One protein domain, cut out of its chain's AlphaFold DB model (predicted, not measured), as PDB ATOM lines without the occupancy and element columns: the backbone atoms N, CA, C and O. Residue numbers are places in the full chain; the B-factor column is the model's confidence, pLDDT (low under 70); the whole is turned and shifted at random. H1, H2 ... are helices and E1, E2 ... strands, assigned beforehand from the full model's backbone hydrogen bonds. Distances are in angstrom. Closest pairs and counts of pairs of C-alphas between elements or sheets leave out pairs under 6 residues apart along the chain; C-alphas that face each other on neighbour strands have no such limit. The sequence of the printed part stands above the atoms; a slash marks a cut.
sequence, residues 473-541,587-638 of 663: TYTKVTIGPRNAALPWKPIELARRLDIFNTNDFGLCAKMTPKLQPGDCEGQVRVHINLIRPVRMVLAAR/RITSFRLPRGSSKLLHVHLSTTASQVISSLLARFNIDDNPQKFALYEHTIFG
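This is residues 473 to 541 and 587 to 638 of the 663 residues of an uncharacterized protein of Hydatigena taeniaeformis (UniProt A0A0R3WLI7). With little regular structure, the domain has a long two-stranded ribbon, E1 and E4, in its middle, with helix H2 alongside, helix H1 toward one end and a small ribbon, E2 and E3, at the other. The 121 printed residues run H1 E1 E2 E3 E4 H2; both sheets are antiparallel, and the class is mixed, with 47 residues in named elements. It is only just loose, close to compact, with a radius of gyration of the C-alphas of 16.6 A and spans of 50 by 35 by 27 A.

H1, residues 490 to 501, is apart from H2, residues 609 to 619. E1, residues 521 to 528, is antiparallel to E4, residues 597 to 604, at 155 degrees; N 524 and O 601, 3.0 A apart, are within hydrogen-bond range. E2, residues 534 to 537, is antiparallel to E3, residues 588 to 591, at 141 degrees, with N 536 and O 589 at 2.8 A. H2 and E4 are near each other, with 7 pairs of C-alphas within 10 A. In H1 and H2 every O i to N i+4 pair is within hydrogen-bond range.

H1 begins at C-alpha 490 (175.307, 209.471, 116.351) and H2 ends at C-alpha 619 (155.560, 191.956, 133.982). E1 measures 21.7 A and E4 22.2 A.

Residues 542 to 586 are not printed; C-alphas 541 and 587 are 9.8 A apart. H1 to E1 is a long link. The pLDDT is under 70 in 34 residues, among them 473 to 485.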
ATOM      1  N   THR A 473     182.496 188.368 139.071       55.31
ATOM      2  CA  THR A 473     182.583 189.774 139.454       55.31
ATOM      3  C   THR A 473     181.277 190.477 139.094       55.31
ATOM      4  O   THR A 473     181.075 190.915 137.966       55.31
ATOM      5  N   TYR A 474     180.366 190.569 140.064       54.31
ATOM      6  CA  TYR A 474     179.073 191.240 139.909       54.31
ATOM      7  C   TYR A 474     179.190 192.758 140.128       54.31
ATOM      8  O   TYR A 474     178.989 193.265 141.238       54.31
ATOM      9  N   THR A 475     179.459 193.516 139.069       66.94
ATOM     10  CA  THR A 475     179.379 194.985 139.086       66.94
ATOM     11  C   THR A 475     177.917 195.444 139.174       66.94
ATOM     12  O   THR A 475     177.064 195.034 138.384       66.94
ATOM     13  N   LYS A 476     177.578 196.298 140.156       63.25
ATOM     14  CA  LYS A 476     176.215 196.856 140.267       63.25
ATOM     15  C   LYS A 476     175.959 197.806 139.098       63.25
ATOM     16  O   LYS A 476     176.598 198.851 138.987       63.25
ATOM     17  N   VAL A 477     174.956 197.480 138.291       64.19
ATOM     18  CA  VAL A 477     174.623 198.232 137.084       64.19
ATOM     19  C   VAL A 477     173.967 199.566 137.421       64.19
ATOM     20  O   VAL A 477     172.928 199.638 138.080       64.19
ATOM     21  N   THR A 478     174.560 200.634 136.890       58.41
ATOM     22  CA  THR A 478     173.991 201.987 136.848       58.41
ATOM     23  C   THR A 478     173.670 202.385 135.404       58.41
ATOM     24  O   THR A 478     174.032 203.481 134.978       58.41
ATOM     25  N   ILE A 479     173.079 201.471 134.628       57.00
ATOM     26  CA  ILE A 479     172.643 201.741 133.250       57.00
ATOM     27  C   ILE A 479     171.637 202.898 133.248       57.00
ATOM     28  O   ILE A 479     170.794 203.014 134.146       57.00
ATOM     29  N   GLY A 480     171.751 203.744 132.228       56.84
ATOM     30  CA  GLY A 480     171.023 204.997 132.074       56.84
ATOM     31  C   GLY A 480     171.975 206.197 131.966       56.84
ATOM     32  O   GLY A 480     173.030 206.209 132.610       56.84
ATOM     33  N   PRO A 481     171.634 207.224 131.168       59.22
ATOM     34  CA  PRO A 481     172.479 208.397 130.982       59.22
ATOM     35  C   PRO A 481     172.569 209.212 132.279       59.22
ATOM     36  O   PRO A 481     171.643 209.935 132.658       59.22
ATOM     37  N   ARG A 482     173.712 209.114 132.969       53.69
ATOM     38  CA  ARG A 482     174.029 209.960 134.128       53.69
ATOM     39  C   ARG A 482     174.019 211.423 133.664       53.69
ATOM     40  O   ARG A 482     174.855 211.814 132.857       53.69
ATOM     41  N   ASN A 483     173.073 212.211 134.179       54.97
ATOM     42  CA  ASN A 483     172.777 213.595 133.771       54.97
ATOM     43  C   ASN A 483     172.085 213.744 132.393       54.97
ATOM     44  O   ASN A 483     172.256 214.770 131.741       54.97
ATOM     45  N   ALA A 484     171.320 212.741 131.940       58.03
ATOM     46  CA  ALA A 484     170.540 212.727 130.685       58.03
ATOM     47  C   ALA A 484     171.332 212.873 129.363       58.03
ATOM     48  O   ALA A 484     170.774 212.660 128.288       58.03
ATOM     49  N   ALA A 485     172.637 213.147 129.416       67.50
ATOM     50  CA  ALA A 485     173.525 213.107 128.264       67.50
ATOM     51  C   ALA A 485     173.774 211.655 127.814       67.50
ATOM     52  O   ALA A 485     174.289 210.833 128.576       67.50
ATOM     53  N   LEU A 486     173.427 211.348 126.564       76.81
ATOM     54  CA  LEU A 486     173.736 210.065 125.933       76.81
ATOM     55  C   LEU A 486     175.257 209.948 125.698       76.81
ATOM     56  O   LEU A 486     175.890 210.934 125.312       76.81
ATOM     57  N   PRO A 487     175.873 208.773 125.931       72.88
ATOM     58  CA  PRO A 487     177.331 208.652 126.021       72.88
ATOM     59  C   PRO A 487     178.081 208.783 124.685       72.88
ATOM     60  O   PRO A 487     179.299 208.974 124.697       72.88
ATOM     61  N   TRP A 488     177.397 208.686 123.536       82.50
ATOM     62  CA  TRP A 488     178.029 208.665 122.211       82.50
ATOM     63  C   TRP A 488     177.330 209.583 121.205       82.50
ATOM     64  O   TRP A 488     176.111 209.737 121.203       82.50
ATOM     65  N   LYS A 489     178.120 210.168 120.298       87.69
ATOM     66  CA  LYS A 489     177.603 210.920 119.143       87.69
ATOM     67  C   LYS A 489     176.993 209.943 118.120       87.69
ATOM     68  O   LYS A 489     177.527 208.843 117.989       87.69
ATOM     69  N   PRO A 490     175.982 210.345 117.321       88.88
ATOM     70  CA  PRO A 490     175.307 209.471 116.351       88.88
ATOM     71  C   PRO A 490     176.233 208.608 115.476       88.88
ATOM     72  O   PRO A 490     176.003 207.415 115.328       88.88
ATOM     73  N   ILE A 491     177.311 209.191 114.942       90.06
ATOM     74  CA  ILE A 491     178.247 208.498 114.039       90.06
ATOM     75  C   ILE A 491     179.156 207.476 114.752       90.06
ATOM     76  O   ILE A 491     179.519 206.458 114.173       90.06
ATOM     77  N   GLU A 492     179.483 207.717 116.025       89.38
ATOM     78  CA  GLU A 492     180.233 206.778 116.874       89.38
ATOM     79  C   GLU A 492     179.318 205.645 117.356       89.38
ATOM     80  O   GLU A 492     179.725 204.485 117.396       89.38
ATOM     81  N   LEU A 493     178.055 205.963 117.665       89.56
ATOM     82  CA  LEU A 493     177.040 204.966 117.991       89.56
ATOM     83  C   LEU A 493     176.776 204.031 116.804       89.56
ATOM     84  O   LEU A 493     176.796 202.821 117.000       89.56
ATOM     85  N   ALA A 494     176.605 204.552 115.585       90.31
ATOM     86  CA  ALA A 494     176.437 203.730 114.384       90.31
ATOM     87  C   ALA A 494     177.577 202.702 114.232       90.31
ATOM     88  O   ALA A 494     177.320 201.500 114.199       90.31
ATOM     89  N   ARG A 495     178.839 203.154 114.302       91.50
ATOM     90  CA  ARG A 495     180.018 202.273 114.239       91.50
ATOM     91  C   ARG A 495     180.039 201.210 115.348       91.50
ATOM     92  O   ARG A 495     180.468 200.082 115.108       91.50
ATOM     93  N   ARG A 496     179.597 201.549 116.564       89.50
ATOM     94  CA  ARG A 496     179.473 200.589 117.678       89.50
ATOM     95  C   ARG A 496     178.353 199.580 117.452       89.50
ATOM     96  O   ARG A 496     178.511 198.429 117.843       89.50
ATOM     97  N   LEU A 497     177.251 199.991 116.830       91.56
ATOM     98  CA  LEU A 497     176.127 199.115 116.505       91.56
ATOM     99  C   LEU A 497     176.477 198.127 115.393       91.56
ATOM    100  O   LEU A 497     176.082 196.972 115.498       91.56
ATOM    101  N   ASP A 498     177.265 198.528 114.394       91.31
ATOM    102  CA  ASP A 498     177.772 197.607 113.368       91.31
ATOM    103  C   ASP A 498     178.602 196.478 114.004       91.31
ATOM    104  O   ASP A 498     178.344 195.303 113.754       91.31
ATOM    105  N   ILE A 499     179.533 196.827 114.904       89.81
ATOM    106  CA  ILE A 499     180.347 195.861 115.666       89.81
ATOM    107  C   ILE A 499     179.473 195.021 116.613       89.81
ATOM    108  O   ILE A 499     179.663 193.812 116.732       89.81
ATOM    109  N   PHE A 500     178.503 195.638 117.294       87.75
ATOM    110  CA  PHE A 500     177.594 194.916 118.183       87.75
ATOM    111  C   PHE A 500     176.764 193.891 117.408       87.75
ATOM    112  O   PHE A 500     176.660 192.753 117.845       87.75
ATOM    113  N   ASN A 501     176.211 194.250 116.249       91.62
ATOM    114  CA  ASN A 501     175.348 193.373 115.454       91.62
ATOM    115  C   ASN A 501     176.081 192.167 114.835       91.62
ATOM    116  O   ASN A 501     175.413 191.252 114.361       91.62
ATOM    117  N   THR A 502     177.418 192.113 114.881       90.31
ATOM    118  CA  THR A 502     178.197 190.910 114.529       90.31
ATOM    119  C   THR A 502     178.408 189.938 115.703       90.31
ATOM    120  O   THR A 502     179.280 189.080 115.619       90.31
ATOM    121  N   ASN A 503     177.656 190.054 116.808       86.00
ATOM    122  CA  ASN A 503     177.775 189.139 117.954       86.00
ATOM    123  C   ASN A 503     177.170 187.742 117.698       86.00
ATOM    124  O   ASN A 503     176.064 187.611 117.174       86.00
ATOM    125  N   ASP A 504     177.835 186.705 118.212       84.31
ATOM    126  CA  ASP A 504     177.375 185.307 118.138       84.31
ATOM    127  C   ASP A 504     176.139 184.999 119.011       84.31
ATOM    128  O   ASP A 504     175.536 183.930 118.899       84.31
ATOM    129  N   PHE A 505     175.726 185.920 119.890       81.19
ATOM    130  CA  PHE A 505     174.586 185.730 120.799       81.19
ATOM    131  C   PHE A 505     173.222 186.028 120.151       81.19
ATOM    132  O   PHE A 505     172.186 185.843 120.801       81.19
ATOM    133  N   GLY A 506     173.210 186.491 118.896       83.81
ATOM    134  CA  GLY A 506     171.997 186.818 118.142       83.81
ATOM    135  C   GLY A 506     171.234 188.034 118.678       83.81
ATOM    136  O   GLY A 506     170.040 188.171 118.411       83.81
ATOM    137  N   LEU A 507     171.888 188.900 119.460       88.19
ATOM    138  CA  LEU A 507     171.306 190.165 119.911       88.19
ATOM    139  C   LEU A 507     171.410 191.207 118.790       88.19
ATOM    140  O   LEU A 507     172.418 191.261 118.095       88.19
ATOM    141  N   CYS A 508     170.408 192.071 118.640       89.06
ATOM    142  CA  CYS A 508     170.454 193.170 117.674       89.06
ATOM    143  C   CYS A 508     170.206 194.526 118.339       89.06
ATOM    144  O   CYS A 508     169.415 194.627 119.284       89.06
ATOM    145  N   ALA A 509     170.829 195.573 117.804       92.00
ATOM    146  CA  ALA A 509     170.561 196.961 118.156       92.00
ATOM    147  C   ALA A 509     170.705 197.874 116.926       92.00
ATOM    148  O   ALA A 509     171.528 197.635 116.045       92.00
ATOM    149  N   LYS A 510     169.890 198.925 116.837       91.94
ATOM    150  CA  LYS A 510     169.804 199.816 115.668       91.94
ATOM    151  C   LYS A 510     169.390 201.224 116.093       91.94
ATOM    152  O   LYS A 510     168.686 201.403 117.085       91.94
ATOM    153  N   MET A 511     169.770 202.231 115.318       89.69
ATOM    154  CA  MET A 511     169.220 203.579 115.476       89.69
ATOM    155  C   MET A 511     167.873 203.659 114.751       89.69
ATOM    156  O   MET A 511     167.763 203.209 113.611       89.69
ATOM    157  N   THR A 512     166.853 204.238 115.384       86.75
ATOM    158  CA  THR A 512     165.564 204.530 114.739       86.75
ATOM    159  C   THR A 512     165.311 206.039 114.715       86.75
ATOM    160  O   THR A 512     165.585 206.719 115.701       86.75
ATOM    161  N   PRO A 513     164.750 206.597 113.622       82.06
ATOM    162  CA  PRO A 513     164.542 208.044 113.474       82.06
ATOM    163  C   PRO A 513     163.450 208.615 114.400       82.06
ATOM    164  O   PRO A 513     163.148 209.801 114.334       82.06
ATOM    165  N   LYS A 514     162.843 207.773 115.248       84.94
ATOM    166  CA  LYS A 514     161.903 208.163 116.309       84.94
ATOM    167  C   LYS A 514     162.604 208.509 117.631       84.94
ATOM    168  O   LYS A 514     161.949 209.016 118.535       84.94
ATOM    169  N   LEU A 515     163.893 208.189 117.765       83.50
ATOM    170  CA  LEU A 515     164.683 208.399 118.978       83.50
ATOM    171  C   LEU A 515     165.584 209.631 118.859       83.50
ATOM    172  O   LEU A 515     165.827 210.151 117.769       83.50
ATOM    173  N   GLN A 516     166.097 210.090 120.000       82.25
ATOM    174  CA  GLN A 516     166.996 211.240 120.054       82.25
ATOM    175  C   GLN A 516     168.349 210.939 119.376       82.25
ATOM    176  O   GLN A 516     168.823 209.800 119.428       82.25
ATOM    177  N   PRO A 517     169.021 211.934 118.761       80.50
ATOM    178  CA  PRO A 517     170.321 211.728 118.126       80.50
ATOM    179  C   PRO A 517     171.383 211.232 119.123       80.50
ATOM    180  O   PRO A 517     171.821 211.975 119.997       80.50
ATOM    181  N   GLY A 518     171.830 209.983 118.957       81.00
ATOM    182  CA  GLY A 518     172.764 209.319 119.880       81.00
ATOM    183  C   GLY A 518     172.103 208.314 120.832       81.00
ATOM    184  O   GLY A 518     172.779 207.789 121.711       81.00
ATOM    185  N   ASP A 519     170.812 208.032 120.654       87.62
ATOM    186  CA  ASP A 519     170.100 206.899 121.255       87.62
ATOM    187  C   ASP A 519     169.904 205.776 120.213       87.62
ATOM    188  O   ASP A 519     170.026 205.986 118.998       87.62
ATOM    189  N   CYS A 520     169.602 204.568 120.677       89.69
ATOM    190  CA  CYS A 520     169.292 203.405 119.845       89.69
ATOM    191  C   CYS A 520     168.231 202.528 120.515       89.69
ATOM    192  O   CYS A 520     167.977 202.656 121.708       89.69
ATOM    193  N   GLU A 521     167.612 201.625 119.756       91.50
ATOM    194  CA  GLU A 521     166.795 200.537 120.301       91.50
ATOM    195  C   GLU A 521     167.503 199.199 120.085       91.50
ATOM    196  O   GLU A 521     168.092 198.962 119.025       91.50
ATOM    197  N   GLY A 522     167.480 198.323 121.085       91.06
ATOM    198  CA  GLY A 522     168.210 197.064 121.044       91.06
ATOM    199  C   GLY A 522     167.741 196.042 122.067       91.06
ATOM    200  O   GLY A 522     166.767 196.252 122.792       91.06
ATOM    201  N   GLN A 523     168.422 194.900 122.092       89.88
ATOM    202  CA  GLN A 523     168.021 193.741 122.885       89.88
ATOM    203  C   GLN A 523     169.052 193.372 123.954       89.88
ATOM    204  O   GLN A 523     170.234 193.210 123.659       89.88
ATOM    205  N   VAL A 524     168.582 193.166 125.186       87.19
ATOM    206  CA  VAL A 524     169.397 192.721 126.330       87.19
ATOM    207  C   VAL A 524     168.762 191.483 126.961       87.19
ATOM    208  O   VAL A 524     167.551 191.434 127.187       87.19
ATOM    209  N   ARG A 525     169.575 190.465 127.267       86.31
ATOM    210  CA  ARG A 525     169.141 189.248 127.969       86.31
ATOM    211  C   ARG A 525     169.389 189.400 129.471       86.31
ATOM    212  O   ARG A 525     170.515 189.260 129.931       86.31
ATOM    213  N   VAL A 526     168.334 189.644 130.245       86.38
ATOM    214  CA  VAL A 526     168.421 189.739 131.711       86.38
ATOM    215  C   VAL A 526     168.217 188.361 132.338       86.38
ATOM    216  O   VAL A 526     167.215 187.689 132.075       86.38
ATOM    217  N   HIS A 527     169.151 187.946 133.193       83.62
ATOM    218  CA  HIS A 527     169.058 186.723 133.992       83.62
ATOM    219  C   HIS A 527     168.498 187.047 135.384       83.62
ATOM    220  O   HIS A 527     168.992 187.926 136.084       83.62
ATOM    221  N   ILE A 528     167.436 186.347 135.780       82.56
ATOM    222  CA  ILE A 528     166.618 186.661 136.956       82.56
ATOM    223  C   ILE A 528     166.895 185.613 138.043       82.56
ATOM    224  O   ILE A 528     166.375 184.495 138.003       82.56
ATOM    225  N   ASN A 529     167.725 185.970 139.027       76.50
ATOM    226  CA  ASN A 529     168.185 185.070 140.091       76.50
ATOM    227  C   ASN A 529     167.647 185.483 141.476       76.50
ATOM    228  O   ASN A 529     168.381 185.964 142.339       76.50
ATOM    229  N   LEU A 530     166.340 185.312 141.694       75.69
ATOM    230  CA  LEU A 530     165.690 185.687 142.954       75.69
ATOM    231  C   LEU A 530     165.906 184.600 144.019       75.69
ATOM    232  O   LEU A 530     165.286 183.537 144.006       75.69
ATOM    233  N   ILE A 531     166.827 184.859 144.950       66.81
ATOM    234  CA  ILE A 531     167.212 183.901 146.001       66.81
ATOM    235  C   ILE A 531     166.109 183.752 147.065       66.81
ATOM    236  O   ILE A 531     165.897 182.644 147.579       66.81
ATOM    237  N   ARG A 532     165.414 184.847 147.390       67.00
ATOM    238  CA  ARG A 532     164.301 184.922 148.352       67.00
ATOM    239  C   ARG A 532     162.948 184.701 147.649       67.00
ATOM    240  O   ARG A 532     162.872 184.911 146.439       67.00
ATOM    241  N   PRO A 533     161.885 184.296 148.370       70.50
ATOM    242  CA  PRO A 533     160.521 184.437 147.870       70.50
ATOM    243  C   PRO A 533     160.205 185.914 147.594       70.50
ATOM    244  O   PRO A 533     160.666 186.779 148.337       70.50
ATOM    245  N   VAL A 534     159.406 186.182 146.565       76.62
ATOM    246  CA  VAL A 534     158.837 187.506 146.266       76.62
ATOM    247  C   VAL A 534     157.329 187.486 146.460       76.62
ATOM    248  O   VAL A 534     156.695 186.443 146.259       76.62
ATOM    249  N   ARG A 535     156.749 188.625 146.844       73.44
ATOM    250  CA  ARG A 535     155.294 188.807 146.875       73.44
ATOM    251  C   ARG A 535     154.780 188.960 145.445       73.44
ATOM    252  O   ARG A 535     155.327 189.745 144.681       73.44
ATOM    253  N   MET A 536     153.729 188.236 145.078       75.94
ATOM    254  CA  MET A 536     153.052 188.388 143.788       75.94
ATOM    255  C   MET A 536     151.569 188.673 144.000       75.94
ATOM    256  O   MET A 536     150.912 187.962 144.769       75.94
ATOM    257  N   VAL A 537     151.028 189.647 143.268       75.50
ATOM    258  CA  VAL A 537     149.578 189.831 143.158       75.50
ATOM    259  C   VAL A 537     149.047 188.787 142.185       75.50
ATOM    260  O   VAL A 537     149.245 188.884 140.969       75.50
ATOM    261  N   LEU A 538     148.336 187.784 142.702       69.00
ATOM    262  CA  LEU A 538     147.536 186.939 141.828       69.00
ATOM    263  C   LEU A 538     146.418 187.799 141.235       69.00
ATOM    264  O   LEU A 538     145.553 188.297 141.961       69.00
ATOM    265  N   ALA A 539     146.451 187.965 139.911       63.12
ATOM    266  CA  ALA A 539     145.352 188.559 139.167       63.12
ATOM    267  C   ALA A 539     144.049 187.820 139.505       63.12
ATOM    268  O   ALA A 539     144.065 186.610 139.759       63.12
ATOM    269  N   ALA A 540     142.925 188.542 139.515       60.41
ATOM    270  CA  ALA A 540     141.623 187.933 139.752       60.41
ATOM    271  C   ALA A 540     141.439 186.754 138.787       60.41
ATOM    272  O   ALA A 540     141.578 186.908 137.572       60.41
ATOM    273  N   ARG A 541     141.181 185.559 139.337       52.78
ATOM    274  CA  ARG A 541     140.946 184.360 138.530       52.78
ATOM    275  C   ARG A 541     139.787 184.670 137.568       52.78
ATOM    276  O   ARG A 541     138.767 185.159 138.052       52.78
ATOM    277  N   ARG A 587     144.937 188.199 145.569       60.22
ATOM    278  CA  ARG A 587     145.506 187.393 146.657       60.22
ATOM    279  C   ARG A 587     147.028 187.469 146.588       60.22
ATOM    280  O   ARG A 587     147.633 186.894 145.683       60.22
ATOM    281  N   ILE A 588     147.624 188.189 147.535       61.97
ATOM    282  CA  ILE A 588     149.073 188.309 147.653       61.97
ATOM    283  C   ILE A 588     149.598 186.938 148.066       61.97
ATOM    284  O   ILE A 588     149.157 186.364 149.060       61.97
ATOM    285  N   THR A 589     150.520 186.391 147.283       62.19
ATOM    286  CA  THR A 589     151.154 185.102 147.583       62.19
ATOM    287  C   THR A 589     152.661 185.226 147.476       62.19
ATOM    288  O   THR A 589     153.171 185.906 146.586       62.19
ATOM    289  N   SER A 590     153.392 184.586 148.387       67.62
ATOM    290  CA  SER A 590     154.843 184.478 148.284       67.62
ATOM    291  C   SER A 590     155.212 183.320 147.356       67.62
ATOM    292  O   SER A 590     154.765 182.185 147.533       67.62
ATOM    293  N   PHE A 591     156.036 183.595 146.347       66.62
ATOM    294  CA  PHE A 591     156.494 182.589 145.389       66.62
ATOM    295  C   PHE A 591     158.006 182.660 145.201       66.62
ATOM    296  O   PHE A 591     158.608 183.734 145.224       66.62
ATOM    297  N   ARG A 592     158.642 181.501 145.006       67.06
ATOM    298  CA  ARG A 592     160.074 181.413 144.717       67.06
ATOM    299  C   ARG A 592     160.270 181.145 143.233       67.06
ATOM    300  O   ARG A 592     160.006 180.039 142.765       67.06
ATOM    301  N   LEU A 593     160.741 182.153 142.504       69.00
ATOM    302  CA  LEU A 593     161.018 182.017 141.079       69.00
ATOM    303  C   LEU A 593     162.108 180.946 140.845       69.00
ATOM    304  O   LEU A 593     163.112 180.944 141.564       69.00
ATOM    305  N   PRO A 594     161.955 180.042 139.859       65.00
ATOM    306  CA  PRO A 594     163.016 179.112 139.487       65.00
ATOM    307  C   PRO A 594     164.309 179.845 139.103       65.00
ATOM    308  O   PRO A 594     164.298 180.761 138.276       65.00
ATOM    309  N   ARG A 595     165.434 179.427 139.696       63.81
ATOM    310  CA  ARG A 595     166.770 179.941 139.351       63.81
ATOM    311  C   ARG A 595     167.095 179.636 137.887       63.81
ATOM    312  O   ARG A 595     166.705 178.593 137.373       63.81
ATOM    313  N   GLY A 596     167.828 180.537 137.234       59.56
ATOM    314  CA  GLY A 596     168.184 180.408 135.815       59.56
ATOM    315  C   GLY A 596     167.106 180.894 134.838       59.56
ATOM    316  O   GLY A 596     167.317 180.829 133.629       59.56
ATOM    317  N   SER A 597     165.981 181.429 135.328       75.12
ATOM    318  CA  SER A 597     165.043 182.189 134.494       75.12
ATOM    319  C   SER A 597     165.779 183.335 133.790       75.12
ATOM    320  O   SER A 597     166.520 184.082 134.426       75.12
ATOM    321  N   SER A 598     165.578 183.498 132.483       80.88
ATOM    322  CA  SER A 598     166.075 184.654 131.730       80.88
ATOM    323  C   SER A 598     164.983 185.220 130.829       80.88
ATOM    324  O   SER A 598     164.052 184.510 130.426       80.88
ATOM    325  N   LYS A 599     165.067 186.520 130.538       82.38
ATOM    326  CA  LYS A 599     164.175 187.210 129.605       82.38
ATOM    327  C   LYS A 599     164.970 188.125 128.688       82.38
ATOM    328  O   LYS A 599     165.795 188.912 129.137       82.38
ATOM    329  N   LEU A 600     164.669 188.019 127.399       87.06
ATOM    330  CA  LEU A 600     165.053 189.000 126.400       87.06
ATOM    331  C   LEU A 600     164.137 190.221 126.559       87.06
ATOM    332  O   LEU A 600     162.909 190.074 126.589       87.06
ATOM    333  N   LEU A 601     164.733 191.398 126.703       88.19
ATOM    334  CA  LEU A 601     164.049 192.682 126.792       88.19
ATOM    335  C   LEU A 601     164.474 193.558 125.617       88.19
ATOM    336  O   LEU A 601     165.649 193.576 125.258       88.19
ATOM    337  N   HIS A 602     163.521 194.298 125.058       88.88
ATOM    338  CA  HIS A 602     163.808 195.417 124.171       88.88
ATOM    339  C   HIS A 602     163.992 196.668 125.035       88.88
ATOM    340  O   HIS A 602     163.159 196.932 125.904       88.88
ATOM    341  N   VAL A 603     165.090 197.390 124.837       89.75
ATOM    342  CA  VAL A 603     165.490 198.558 125.633       89.75
ATOM    343  C   VAL A 603     166.096 199.628 124.728       89.75
ATOM    344  O   VAL A 603     166.556 199.328 123.625       89.75
ATOM    345  N   HIS A 604     166.123 200.866 125.211       89.69
ATOM    346  CA  HIS A 604     166.847 201.969 124.580       89.69
ATOM    347  C   HIS A 604     168.139 202.277 125.342       89.69
ATOM    348  O   HIS A 604     168.233 201.960 126.529       89.69
ATOM    349  N   LEU A 605     169.117 202.938 124.717       85.56
ATOM    350  CA  LEU A 605     170.335 203.382 125.417       85.56
ATOM    351  C   LEU A 605     170.020 204.451 126.482       85.56
ATOM    352  O   LEU A 605     170.700 204.545 127.505       85.56
ATOM    353  N   SER A 606     168.936 205.204 126.286       84.81
ATOM    354  CA  SER A 606     168.329 206.080 127.296       84.81
ATOM    355  C   SER A 606     167.642 205.348 128.466       84.81
ATOM    356  O   SER A 606     167.374 205.975 129.492       84.81
ATOM    357  N   THR A 607     167.355 204.044 128.358       86.25
ATOM    358  CA  THR A 607     166.612 203.295 129.389       86.25
ATOM    359  C   THR A 607     167.474 203.061 130.627       86.25
ATOM    360  O   THR A 607     168.580 202.533 130.550       86.25
ATOM    361  N   THR A 608     166.955 203.425 131.797       86.50
ATOM    362  CA  THR A 608     167.655 203.289 133.080       86.50
ATOM    363  C   THR A 608     167.466 201.909 133.713       86.50
ATOM    364  O   THR A 608     166.438 201.252 133.539       86.50
ATOM    365  N   ALA A 609     168.417 201.493 134.551       84.69
ATOM    366  CA  ALA A 609     168.320 200.255 135.328       84.69
ATOM    367  C   ALA A 609     167.063 200.205 136.226       84.69
ATOM    368  O   ALA A 609     166.471 199.140 136.389       84.69
ATOM    369  N   SER A 610     166.617 201.351 136.760       82.81
ATOM    370  CA  SER A 610     165.386 201.448 137.563       82.81
ATOM    371  C   SER A 610     164.126 201.177 136.730       82.81
ATOM    372  O   SER A 610     163.242 200.436 137.164       82.81
ATOM    373  N   GLN A 611     164.072 201.683 135.491       86.56
ATOM    374  CA  GLN A 611     162.995 201.364 134.548       86.56
ATOM    375  C   GLN A 611     163.009 199.872 134.183       86.56
ATOM    376  O   GLN A 611     161.965 199.233 134.265       86.56
ATOM    377  N   VAL A 612     164.177 199.283 133.882       87.44
ATOM    378  CA  VAL A 612     164.298 197.836 133.592       87.44
ATOM    379  C   VAL A 612     163.788 196.980 134.758       87.44
ATOM    380  O   VAL A 612     163.011 196.049 134.536       87.44
ATOM    381  N   ILE A 613     164.181 197.303 135.995       87.38
ATOM    382  CA  ILE A 613     163.698 196.623 137.207       87.38
ATOM    383  C   ILE A 613     162.176 196.771 137.330       87.38
ATOM    384  O   ILE A 613     161.475 195.767 137.432       87.38
ATOM    385  N   SER A 614     161.652 197.994 137.253       86.00
ATOM    386  CA  SER A 614     160.217 198.272 137.416       86.00
ATOM    387  C   SER A 614     159.364 197.558 136.360       86.00
ATOM    388  O   SER A 614     158.365 196.919 136.695       86.00
ATOM    389  N   SER A 615     159.791 197.575 135.092       86.50
ATOM    390  CA  SER A 615     159.125 196.857 133.998       86.50
ATOM    391  C   SER A 615     159.176 195.336 134.165       86.50
ATOM    392  O   SER A 615     158.212 194.656 133.812       86.50
ATOM    393  N   LEU A 616     160.265 194.782 134.714       86.50
ATOM    394  CA  LEU A 616     160.344 193.355 135.039       86.50
ATOM    395  C   LEU A 616     159.373 192.981 136.164       86.50
ATOM    396  O   LEU A 616     158.612 192.029 135.999       86.50
ATOM    397  N   LEU A 617     159.365 193.725 137.273       85.50
ATOM    398  CA  LEU A 617     158.489 193.447 138.417       85.50
ATOM    399  C   LEU A 617     157.012 193.506 138.011       85.50
ATOM    400  O   LEU A 617     156.279 192.545 138.255       85.50
ATOM    401  N   ALA A 618     156.610 194.554 137.285       84.38
ATOM    402  CA  ALA A 618     155.262 194.683 136.735       84.38
ATOM    403  C   ALA A 618     154.891 193.505 135.813       84.38
ATOM    404  O   ALA A 618     153.819 192.925 135.958       84.38
ATOM    405  N   ARG A 619     155.795 193.079 134.916       83.56
ATOM    406  CA  ARG A 619     155.560 191.956 133.982       83.56
ATOM    407  C   ARG A 619     155.430 190.587 134.668       83.56
ATOM    408  O   ARG A 619     154.904 189.656 134.058       83.56
ATOM    409  N   PHE A 620     155.903 190.448 135.905       78.50
ATOM    410  CA  PHE A 620     155.737 189.245 136.731       78.50
ATOM    411  C   PHE A 620     154.699 189.419 137.861       78.50
ATOM    412  O   PHE A 620     154.584 188.534 138.707       78.50
ATOM    413  N   ASN A 621     153.943 190.525 137.878       80.06
ATOM    414  CA  ASN A 621     153.015 190.919 138.948       80.06
ATOM    415  C   ASN A 621     153.650 190.914 140.358       80.06
ATOM    416  O   ASN A 621     152.980 190.583 141.340       80.06
ATOM    417  N   ILE A 622     154.941 191.240 140.468       82.81
ATOM    418  CA  ILE A 622     155.671 191.248 141.741       82.81
ATOM    419  C   ILE A 622     155.361 192.540 142.508       82.81
ATOM    420  O   ILE A 622     155.644 193.635 142.029       82.81
ATOM    421  N   ASP A 623     154.816 192.389 143.713       79.38
ATOM    422  CA  ASP A 623     154.447 193.461 144.645       79.38
ATOM    423  C   ASP A 623     155.518 193.619 145.733       79.38
ATOM    424  O   ASP A 623     155.276 193.439 146.923       79.38
ATOM    425  N   ASP A 624     156.750 193.913 145.334       78.81
ATOM    426  CA  ASP A 624     157.850 194.248 146.241       78.81
ATOM    427  C   ASP A 624     158.517 195.541 145.752       78.81
ATOM    428  O   ASP A 624     158.692 195.729 144.550       78.81
ATOM    429  N   ASN A 625     158.895 196.429 146.683       74.12
ATOM    430  CA  ASN A 625     159.535 197.715 146.372       74.12
ATOM    431  C   ASN A 625     160.728 197.508 145.400       74.12
ATOM    432  O   ASN A 625     161.617 196.709 145.719       74.12
ATOM    433  N   PRO A 626     160.798 198.221 144.254       78.94
ATOM    434  CA  PRO A 626     161.870 198.062 143.269       78.94
ATOM    435  C   PRO A 626     163.280 198.267 143.845       78.94
ATOM    436  O   PRO A 626     164.217 197.614 143.390       78.94
ATOM    437  N   GLN A 627     163.437 199.078 144.896       76.25
ATOM    438  CA  GLN A 627     164.708 199.307 145.596       76.25
ATOM    439  C   GLN A 627     165.272 198.045 146.285       76.25
ATOM    440  O   GLN A 627     166.461 198.003 146.603       76.25
ATOM    441  N   LYS A 628     164.457 196.995 146.496       76.94
ATOM    442  CA  LYS A 628     164.917 195.680 146.991       76.94
ATOM    443  C   LYS A 628     165.702 194.886 145.944       76.94
ATOM    444  O   LYS A 628     166.338 193.886 146.281       76.94
ATOM    445  N   PHE A 629     165.625 195.295 144.681       82.81
ATOM    446  CA  PHE A 629     166.244 194.629 143.547       82.81
ATOM    447  C   PHE A 629     167.391 195.486 143.006       82.81
ATOM    448  O   PHE A 629     167.380 196.713 143.068       82.81
ATOM    449  N   ALA A 630     168.399 194.827 142.448       83.44
ATOM    450  CA  ALA A 630     169.483 195.480 141.738       83.44
ATOM    451  C   ALA A 630     169.793 194.682 140.474       83.44
ATOM    452  O   ALA A 630     169.758 193.450 140.481       83.44
ATOM    453  N   LEU A 631     170.088 195.401 139.395       84.25
ATOM    454  CA  LEU A 631     170.659 194.820 138.193       84.25
ATOM    455  C   LEU A 631     172.179 194.727 138.385       84.25
ATOM    456  O   LEU A 631     172.793 195.621 138.976       84.25
ATOM    457  N   TYR A 632     172.770 193.647 137.889       81.19
ATOM    458  CA  TYR A 632     174.208 193.411 137.911       81.19
ATOM    459  C   TYR A 632     174.675 193.048 136.505       81.19
ATOM    460  O   TYR A 632     173.974 192.345 135.775       81.19
ATOM    461  N   GLU A 633     175.849 193.547 136.149       80.94
ATOM    462  CA  GLU A 633     176.604 193.159 134.965       80.94
ATOM    463  C   GLU A 633     177.303 191.834 135.299       80.94
ATOM    464  O   GLU A 633     177.600 191.537 136.460       80.94
ATOM    465  N   HIS A 634     177.461 190.982 134.290       69.81
ATOM    466  CA  HIS A 634     177.963 189.624 134.458       69.81
ATOM    467  C   HIS A 634     178.841 189.265 133.263       69.81
ATOM    468  O   HIS A 634     178.389 188.662 132.284       69.81
ATOM    469  N   THR A 635     180.106 189.663 133.343       65.88
ATOM    470  CA  THR A 635     181.134 189.282 132.378       65.88
ATOM    471  C   THR A 635     181.415 187.789 132.516       65.88
ATOM    472  O   THR A 635     182.083 187.360 133.456       65.88
ATOM    473  N   ILE A 636     180.892 186.990 131.585       54.81
ATOM    474  CA  ILE A 636     181.322 185.600 131.417       54.81
ATOM    475  C   ILE A 636     182.715 185.654 130.792       54.81
ATOM    476  O   ILE A 636     182.841 185.898 129.590       54.81
ATOM    477  N   PHE A 637     183.751 185.448 131.600       49.09
ATOM    478  CA  PHE A 637     185.050 185.071 131.062       49.09
ATOM    479  C   PHE A 637     184.945 183.635 130.533       49.09
ATOM    480  O   PHE A 637     184.204 182.802 131.059       49.09
ATOM    481  N   GLY A 638     185.570 183.386 129.386       38.34
ATOM    482  CA  GLY A 638     185.512 182.088 128.730       38.34
ATOM    483  C   GLY A 638     186.657 181.213 129.209       38.34
ATOM    484  O   GLY A 638     187.791 181.446 128.804       38.34
TER     485      GLY A 638